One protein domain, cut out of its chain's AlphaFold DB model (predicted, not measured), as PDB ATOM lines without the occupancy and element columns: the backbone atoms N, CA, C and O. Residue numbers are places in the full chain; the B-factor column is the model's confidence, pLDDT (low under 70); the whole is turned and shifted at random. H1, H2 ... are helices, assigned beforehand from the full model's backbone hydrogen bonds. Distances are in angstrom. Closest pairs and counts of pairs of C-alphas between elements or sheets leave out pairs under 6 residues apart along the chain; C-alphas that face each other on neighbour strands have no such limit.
ATOM      1  N   ASP A 181      -1.988 -46.103 -11.140       88.38
ATOM      2  CA  ASP A 181      -2.869 -46.426 -10.011       88.38
ATOM      3  C   ASP A 181      -2.265 -47.446  -9.036       88.38
ATOM      4  O   ASP A 181      -2.559 -47.418  -7.839       88.38
ATOM      5  N   VAL A 182      -1.440 -48.374  -9.530       88.00
ATOM      6  CA  VAL A 182      -0.725 -49.343  -8.690       88.00
ATOM      7  C   VAL A 182       0.421 -48.648  -7.964       88.00
ATOM      8  O   VAL A 182       0.555 -48.816  -6.752       88.00
ATOM      9  N   ILE A 183       1.177 -47.791  -8.656       88.69
ATOM     10  CA  ILE A 183       2.250 -46.992  -8.047       88.69
ATOM     11  C   ILE A 183       1.701 -46.081  -6.943       88.69
ATOM     12  O   ILE A 183       2.269 -46.032  -5.857       88.69
ATOM     13  N   LEU A 184       0.552 -45.434  -7.148       89.56
ATOM     14  CA  LEU A 184      -0.083 -44.608  -6.117       89.56
ATOM     15  C   LEU A 184      -0.550 -45.407  -4.894       89.56
ATOM     16  O   LEU A 184      -0.673 -44.841  -3.810       89.56
ATOM     17  N   LYS A 185      -0.827 -46.707  -5.033       89.19
ATOM     18  CA  LYS A 185      -1.176 -47.569  -3.891       89.19
ATOM     19  C   LYS A 185       0.055 -48.020  -3.112       89.19
ATOM     20  O   LYS A 185      -0.023 -48.107  -1.892       89.19
ATOM     21  N   LEU A 186       1.154 -48.304  -3.809       86.81
ATOM     22  CA  LEU A 186       2.376 -48.854  -3.218       86.81
ATOM     23  C   LEU A 186       3.324 -47.763  -2.697       86.81
ATOM     24  O   LEU A 186       3.917 -47.912  -1.638       86.81
ATOM     25  N   ALA A 187       3.432 -46.644  -3.413       86.81
ATOM     26  CA  ALA A 187       4.489 -45.647  -3.244       86.81
ATOM     27  C   ALA A 187       3.970 -44.218  -3.043       86.81
ATOM     28  O   ALA A 187       4.669 -43.261  -3.372       86.81
ATOM     29  N   LYS A 188       2.750 -44.034  -2.518       84.94
ATOM     30  CA  LYS A 188       2.137 -42.696  -2.396       84.94
ATOM     31  C   LYS A 188       3.020 -41.677  -1.669       84.94
ATOM     32  O   LYS A 188       2.995 -40.500  -1.998       84.94
ATOM     33  N   THR A 189       3.756 -42.133  -0.661       87.00
ATOM     34  CA  THR A 189       4.610 -41.296   0.193       87.00
ATOM     35  C   THR A 189       6.014 -41.092  -0.370       87.00
ATOM     36  O   THR A 189       6.829 -40.429   0.264       87.00
ATOM     37  N   ASN A 190       6.332 -41.683  -1.523       89.88
ATOM     38  CA  ASN A 190       7.647 -41.556  -2.128       89.88
ATOM     39  C   ASN A 190       7.816 -40.149  -2.727       89.88
ATOM     40  O   ASN A 190       6.954 -39.655  -3.459       89.88
ATOM     41  N   ALA A 191       8.963 -39.524  -2.458       89.38
ATOM     42  CA  ALA A 191       9.257 -38.156  -2.878       89.38
ATOM     43  C   ALA A 191       9.163 -37.938  -4.403       89.38
ATOM     44  O   ALA A 191       8.805 -36.844  -4.844       89.38
ATOM     45  N   PHE A 192       9.463 -38.955  -5.221       89.62
ATOM     46  CA  PHE A 192       9.364 -38.866  -6.681       89.62
ATOM     47  C   PHE A 192       7.911 -38.894  -7.161       89.62
ATOM     48  O   PHE A 192       7.544 -38.116  -8.042       89.62
ATOM     49  N   VAL A 193       7.081 -39.740  -6.548       89.94
ATOM     50  CA  VAL A 193       5.651 -39.866  -6.863       89.94
ATOM     51  C   VAL A 193       4.911 -38.590  -6.472       89.94
ATOM     52  O   VAL A 193       4.173 -38.039  -7.287       89.94
ATOM     53  N   GLU A 194       5.190 -38.046  -5.283       91.06
ATOM     54  CA  GLU A 194       4.622 -36.764  -4.851       91.06
ATOM     55  C   GLU A 194       5.014 -35.612  -5.780       91.06
ATOM     56  O   GLU A 194       4.193 -34.749  -6.092       91.06
ATOM     57  N   LYS A 195       6.272 -35.587  -6.239       90.19
ATOM     58  CA  LYS A 195       6.748 -34.567  -7.176       90.19
ATOM     59  C   LYS A 195       6.047 -34.683  -8.532       90.19
ATOM     60  O   LYS A 195       5.627 -33.672  -9.084       90.19
ATOM     61  N   ALA A 196       5.871 -35.902  -9.040       90.25
ATOM     62  CA  ALA A 196       5.165 -36.154 -10.293       90.25
ATOM     63  C   ALA A 196       3.663 -35.819 -10.217       90.25
ATOM     64  O   ALA A 196       3.077 -35.373 -11.205       90.25
ATOM     65  N   GLU A 197       3.018 -36.008  -9.060       91.19
ATOM     66  CA  GLU A 197       1.647 -35.533  -8.834       91.19
ATOM     67  C   GLU A 197       1.575 -34.009  -8.745       91.19
ATOM     68  O   GLU A 197       0.727 -33.404  -9.396       91.19
ATOM     69  N   ARG A 198       2.472 -33.382  -7.976       89.62
ATOM     70  CA  ARG A 198       2.468 -31.930  -7.755       89.62
ATOM     71  C   ARG A 198       2.727 -31.137  -9.032       89.62
ATOM     72  O   ARG A 198       2.056 -30.133  -9.257       89.62
ATOM     73  N   ASP A 199       3.695 -31.577  -9.827       89.44
ATOM     74  CA  ASP A 199       4.143 -30.861 -11.026       89.44
ATOM     75  C   ASP A 199       3.376 -31.298 -12.293       89.44
ATOM     76  O   ASP A 199       3.662 -30.799 -13.378       89.44
ATOM     77  N   ASP A 200       2.432 -32.243 -12.168       88.81
ATOM     78  CA  ASP A 200       1.690 -32.893 -13.265       88.81
ATOM     79  C   ASP A 200       2.580 -33.355 -14.436       88.81
ATOM     80  O   ASP A 200       2.225 -33.283 -15.612       88.81
ATOM     81  N   ASN A 201       3.785 -33.824 -14.110       90.38
ATOM     82  CA  ASN A 201       4.799 -34.158 -15.100       90.38
ATOM     83  C   ASN A 201       4.574 -35.576 -15.651       90.38
ATOM     84  O   ASN A 201       4.955 -36.568 -15.028       90.38
ATOM     85  N   THR A 202       3.970 -35.665 -16.838       90.75
ATOM     86  CA  THR A 202       3.659 -36.930 -17.524       90.75
ATOM     87  C   THR A 202       4.900 -37.754 -17.867       90.75
ATOM     88  O   THR A 202       4.876 -38.972 -17.702       90.75
ATOM     89  N   LEU A 203       6.003 -37.111 -18.264       91.50
ATOM     90  CA  LEU A 203       7.276 -37.787 -18.549       91.50
ATOM     91  C   LEU A 203       7.841 -38.457 -17.296       91.50
ATOM     92  O   LEU A 203       8.221 -39.627 -17.329       91.50
ATOM     93  N   LEU A 204       7.833 -37.744 -16.167       92.25
ATOM     94  CA  LEU A 204       8.283 -38.294 -14.891       92.25
ATOM     95  C   LEU A 204       7.373 -39.440 -14.424       92.25
ATOM     96  O   LEU A 204       7.882 -40.443 -13.929       92.25
ATOM     97  N   ARG A 205       6.048 -39.338 -14.613       92.69
ATOM     98  CA  ARG A 205       5.115 -40.439 -14.300       92.69
ATOM     99  C   ARG A 205       5.443 -41.698 -15.095       92.69
ATOM    100  O   ARG A 205       5.571 -42.765 -14.503       92.69
ATOM    101  N   ASN A 206       5.640 -41.565 -16.405       91.06
ATOM    102  CA  ASN A 206       5.968 -42.696 -17.273       91.06
ATOM    103  C   ASN A 206       7.310 -43.329 -16.885       91.06
ATOM    104  O   ASN A 206       7.396 -44.550 -16.747       91.06
ATOM    105  N   ALA A 207       8.330 -42.510 -16.618       93.06
ATOM    106  CA  ALA A 207       9.623 -42.997 -16.146       93.06
ATOM    107  C   ALA A 207       9.511 -43.740 -14.803       93.06
ATOM    108  O   ALA A 207      10.111 -44.803 -14.643       93.06
ATOM    109  N   ILE A 208       8.709 -43.236 -13.856       93.56
ATOM    110  CA  ILE A 208       8.452 -43.911 -12.573       93.56
ATOM    111  C   ILE A 208       7.807 -45.275 -12.796       93.56
ATOM    112  O   ILE A 208       8.280 -46.259 -12.233       93.56
ATOM    113  N   CYS A 209       6.771 -45.360 -13.629       92.19
ATOM    114  CA  CYS A 209       6.083 -46.620 -13.893       92.19
ATOM    115  C   CYS A 209       7.021 -47.706 -14.455       92.19
ATOM    116  O   CYS A 209       6.882 -48.878 -14.098       92.19
ATOM    117  N   ILE A 210       7.982 -47.317 -15.302       91.62
ATOM    118  CA  ILE A 210       8.993 -48.218 -15.876       91.62
ATOM    119  C   ILE A 210      10.024 -48.616 -14.808       91.62
ATOM    120  O   ILE A 210      10.275 -49.798 -14.574       91.62
ATOM    121  N   VAL A 211      10.618 -47.636 -14.122       92.19
ATOM    122  CA  VAL A 211      11.731 -47.873 -13.188       92.19
ATOM    123  C   VAL A 211      11.276 -48.614 -11.929       92.19
ATOM    124  O   VAL A 211      11.987 -49.498 -11.454       92.19
ATOM    125  N   PHE A 212      10.094 -48.305 -11.392       92.94
ATOM    126  CA  PHE A 212       9.592 -48.943 -10.168       92.94
ATOM    127  C   PHE A 212       9.179 -50.395 -10.404       92.94
ATOM    128  O   PHE A 212       9.201 -51.188  -9.471       92.94
ATOM    129  N   LYS A 213       8.854 -50.766 -11.647       89.50
ATOM    130  CA  LYS A 213       8.644 -52.164 -12.034       89.50
ATOM    131  C   LYS A 213       9.958 -52.942 -12.107       89.50
ATOM    132  O   LYS A 213       9.994 -54.119 -11.759       89.50
ATOM    133  N   ALA A 214      11.030 -52.289 -12.549       89.25
ATOM    134  CA  ALA A 214      12.348 -52.903 -12.696       89.25
ATOM    135  C   ALA A 214      13.124 -53.034 -11.370       89.25
ATOM    136  O   ALA A 214      14.072 -53.816 -11.291       89.25
ATOM    137  N   LEU A 215      12.751 -52.274 -10.333       90.19
ATOM    138  CA  LEU A 215      13.434 -52.252  -9.038       90.19
ATOM    139  C   LEU A 215      12.555 -52.812  -7.911       90.19
ATOM    140  O   LEU A 215      11.365 -52.506  -7.865       90.19
ATOM    141  N   PRO A 216      13.135 -53.548  -6.942       90.12
ATOM    142  CA  PRO A 216      12.410 -53.941  -5.737       90.12
ATOM    143  C   PRO A 216      12.031 -52.708  -4.900       90.12
ATOM    144  O   PRO A 216      12.762 -51.713  -4.895       90.12
ATOM    145  N   GLU A 217      10.918 -52.800  -4.166       88.44
ATOM    146  CA  GLU A 217      10.318 -51.686  -3.408       88.44
ATOM    147  C   GLU A 217      11.300 -51.025  -2.428       88.44
ATOM    148  O   GLU A 217      11.346 -49.798  -2.318       88.44
ATOM    149  N   ASP A 218      12.173 -51.821  -1.802       90.00
ATOM    150  CA  ASP A 218      13.201 -51.354  -0.860       90.00
ATOM    151  C   ASP A 218      14.196 -50.353  -1.482       90.00
ATOM    152  O   ASP A 218      14.858 -49.594  -0.773       90.00
ATOM    153  N   ASN A 219      14.304 -50.330  -2.815       91.44
ATOM    154  CA  ASN A 219      15.262 -49.508  -3.550       91.44
ATOM    155  C   ASN A 219      14.640 -48.272  -4.213       91.44
ATOM    156  O   ASN A 219      15.368 -47.511  -4.857       91.44
ATOM    157  N   TRP A 220      13.338 -48.025  -4.059       90.94
ATOM    158  CA  TRP A 220      12.645 -46.901  -4.707       90.94
ATOM    159  C   TRP A 220      13.074 -45.515  -4.201       90.94
ATOM    160  O   TRP A 220      12.862 -44.511  -4.878       90.94
ATOM    161  N   GLU A 221      13.708 -45.435  -3.031       90.00
ATOM    162  CA  GLU A 221      14.280 -44.190  -2.485       90.00
ATOM    163  C   GLU A 221      15.808 -44.118  -2.631       90.00
ATOM    164  O   GLU A 221      16.455 -43.175  -2.171       90.00
ATOM    165  N   SER A 222      16.411 -45.114  -3.281       91.88
ATOM    166  CA  SER A 222      17.858 -45.162  -3.460       91.88
ATOM    167  C   SER A 222      18.352 -44.101  -4.450       91.88
ATOM    168  O   SER A 222      17.663 -43.693  -5.389       91.88
ATOM    169  N   SER A 223      19.617 -43.704  -4.302       89.12
ATOM    170  CA  SER A 223      20.300 -42.844  -5.278       89.12
ATOM    171  C   SER A 223      20.391 -43.485  -6.669       89.12
ATOM    172  O   SER A 223      20.437 -42.778  -7.675       89.12
ATOM    173  N   GLN A 224      20.376 -44.819  -6.740       89.31
ATOM    174  CA  GLN A 224      20.334 -45.559  -8.000       89.31
ATOM    175  C   GLN A 224      19.001 -45.359  -8.724       89.31
ATOM    176  O   GLN A 224      19.005 -45.128  -9.931       89.31
ATOM    177  N   CYS A 225      17.881 -45.359  -7.992       91.88
ATOM    178  CA  CYS A 225      16.565 -45.075  -8.558       91.88
ATOM    179  C   CYS A 225      16.510 -43.671  -9.179       91.88
ATOM    180  O   CYS A 225      16.073 -43.521 -10.316       91.88
ATOM    181  N   ALA A 226      17.062 -42.659  -8.502       91.62
ATOM    182  CA  ALA A 226      17.123 -41.294  -9.036       91.62
ATOM    183  C   ALA A 226      17.903 -41.201 -10.363       91.62
ATOM    184  O   ALA A 226      17.479 -40.509 -11.290       91.62
ATOM    185  N   ASN A 227      19.033 -41.909 -10.465       93.06
ATOM    186  CA  ASN A 227      19.838 -41.937 -11.688       93.06
ATOM    187  C   ASN A 227      19.118 -42.668 -12.828       93.06
ATOM    188  O   ASN A 227      19.152 -42.198 -13.965       93.06
ATOM    189  N   LEU A 228      18.446 -43.782 -12.520       93.56
ATOM    190  CA  LEU A 228      17.656 -44.532 -13.495       93.56
ATOM    191  C   LEU A 228      16.483 -43.703 -14.007       93.56
ATOM    192  O   LEU A 228      16.335 -43.583 -15.214       93.56
ATOM    193  N   LEU A 229      15.727 -43.043 -13.124       94.00
ATOM    194  CA  LEU A 229      14.642 -42.143 -13.522       94.00
ATOM    195  C   LEU A 229      15.131 -41.062 -14.485       94.00
ATOM    196  O   LEU A 229      14.502 -40.835 -15.513       94.00
ATOM    197  N   LYS A 230      16.274 -40.434 -14.190       93.31
ATOM    198  CA  LYS A 230      16.853 -39.420 -15.073       93.31
ATOM    199  C   LYS A 230      17.213 -40.001 -16.445       93.31
ATOM    200  O   LYS A 230      16.834 -39.424 -17.456       93.31
ATOM    201  N   SER A 231      17.893 -41.147 -16.477       92.00
ATOM    202  CA  SER A 231      18.269 -41.807 -17.733       92.00
ATOM    203  C   SER A 231      17.048 -42.259 -18.538       92.00
ATOM    204  O   SER A 231      17.049 -42.134 -19.755       92.00
ATOM    205  N   THR A 232      16.000 -42.766 -17.883       92.56
ATOM    206  CA  THR A 232      14.760 -43.179 -18.550       92.56
ATOM    207  C   THR A 232      13.999 -41.977 -19.100       92.56
ATOM    208  O   THR A 232      13.478 -42.056 -20.205       92.56
ATOM    209  N   MET A 233      13.966 -40.853 -18.382       92.94
ATOM    210  CA  MET A 233      13.381 -39.613 -18.901       92.94
ATOM    211  C   MET A 233      14.123 -39.101 -20.140       92.94
ATOM    212  O   MET A 233      13.468 -38.737 -21.106       92.94
ATOM    213  N   GLU A 234      15.461 -39.132 -20.145       92.44
ATOM    214  CA  GLU A 234      16.268 -38.743 -21.315       92.44
ATOM    215  C   GLU A 234      15.957 -39.613 -22.545       92.44
ATOM    216  O   GLU A 234      15.923 -39.106 -23.660       92.44
ATOM    217  N   VAL A 235      15.683 -40.909 -22.349       91.06
ATOM    218  CA  VAL A 235      15.282 -41.822 -23.434       91.06
ATOM    219  C   VAL A 235      13.853 -41.554 -23.912       91.06
ATOM    220  O   VAL A 235      13.595 -41.657 -25.101       91.06
ATOM    221  N   LEU A 236      12.925 -41.211 -23.014       88.00
ATOM    222  CA  LEU A 236      11.531 -40.910 -23.371       88.00
ATOM    223  C   LEU A 236      11.353 -39.537 -24.040       88.00
ATOM    224  O   LEU A 236      10.322 -39.298 -24.664       88.00
ATOM    225  N   GLU A 237      12.308 -38.621 -23.861       87.50
ATOM    226  CA  GLU A 237      12.328 -37.315 -24.532       87.50
ATOM    227  C   GLU A 237      12.917 -37.366 -25.955       87.50
ATOM    228  O   GLU A 237      12.685 -36.429 -26.723       87.50
ATOM    229  N   ALA A 238      13.688 -38.411 -26.280       74.81
ATOM    230  CA  ALA A 238      14.373 -38.593 -27.562       74.81
ATOM    231  C   ALA A 238      13.445 -39.151 -28.652       74.81
ATOM    232  O   ALA A 238      13.577 -38.675 -29.804       74.81
TER     233      ALA A 238
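AT A GLANCE: This is residues 181 to 238 of the 238 residues of an uncharacterized protein of Candidatus Pacearchaeota archaeon (UniProt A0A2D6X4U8). The longest helix, H4, crosses H3 as an X, H2 folds back on H3 as a helical hairpin, and the small H1 lies near H3 on the side away from H4. The printed part has 58 residues, all helix by class, with H1, H2, H3 and H4 in chain order and no named strand. It is compact, radius of gyration of the C-alphas 10.4 A, spanning 29 by 23 by 17 A.

IN THESE COORDINATES: H4, residues 223 to 237, is 21.6 A long and ends at C-alpha 237 (12.328, -37.315, -24.532). H3, residues 202 to 214, measures 18.8 A. H2 is residues 191 to 198, 10.4 A; H1, residues 181 to 186, 8.9 A, begins at C-alpha 181 (-2.869, -46.426, -10.011).

HOW THE PARTS SIT: H4 touches H3 at a steep tilt of 52 degrees, opposite ways; their closest C-alphas, Ala 207 and Thr 232, are 5.7 A apart. H3 touches H2 at a shallow tilt of 30 degrees, closest C-alphas Ala 196 and Arg 205, 5.9 A. H1 and H3 are close but not clearly touching, closest C-alphas Ile 183 and Cys 209, 7.0 A. H2 and H4 are only just apart, at 8.5 A. Every O i to N i+4 pair is within hydrogen-bond range in H1, H2 and H4; in H3, 8 of 9.

THE WHOLE: The C-alphas farthest apart, Lys 185 and Ala 238, are 29.7 A apart. The printed part has no cut and no long link, and no printed residue is under 70 in pLDDT.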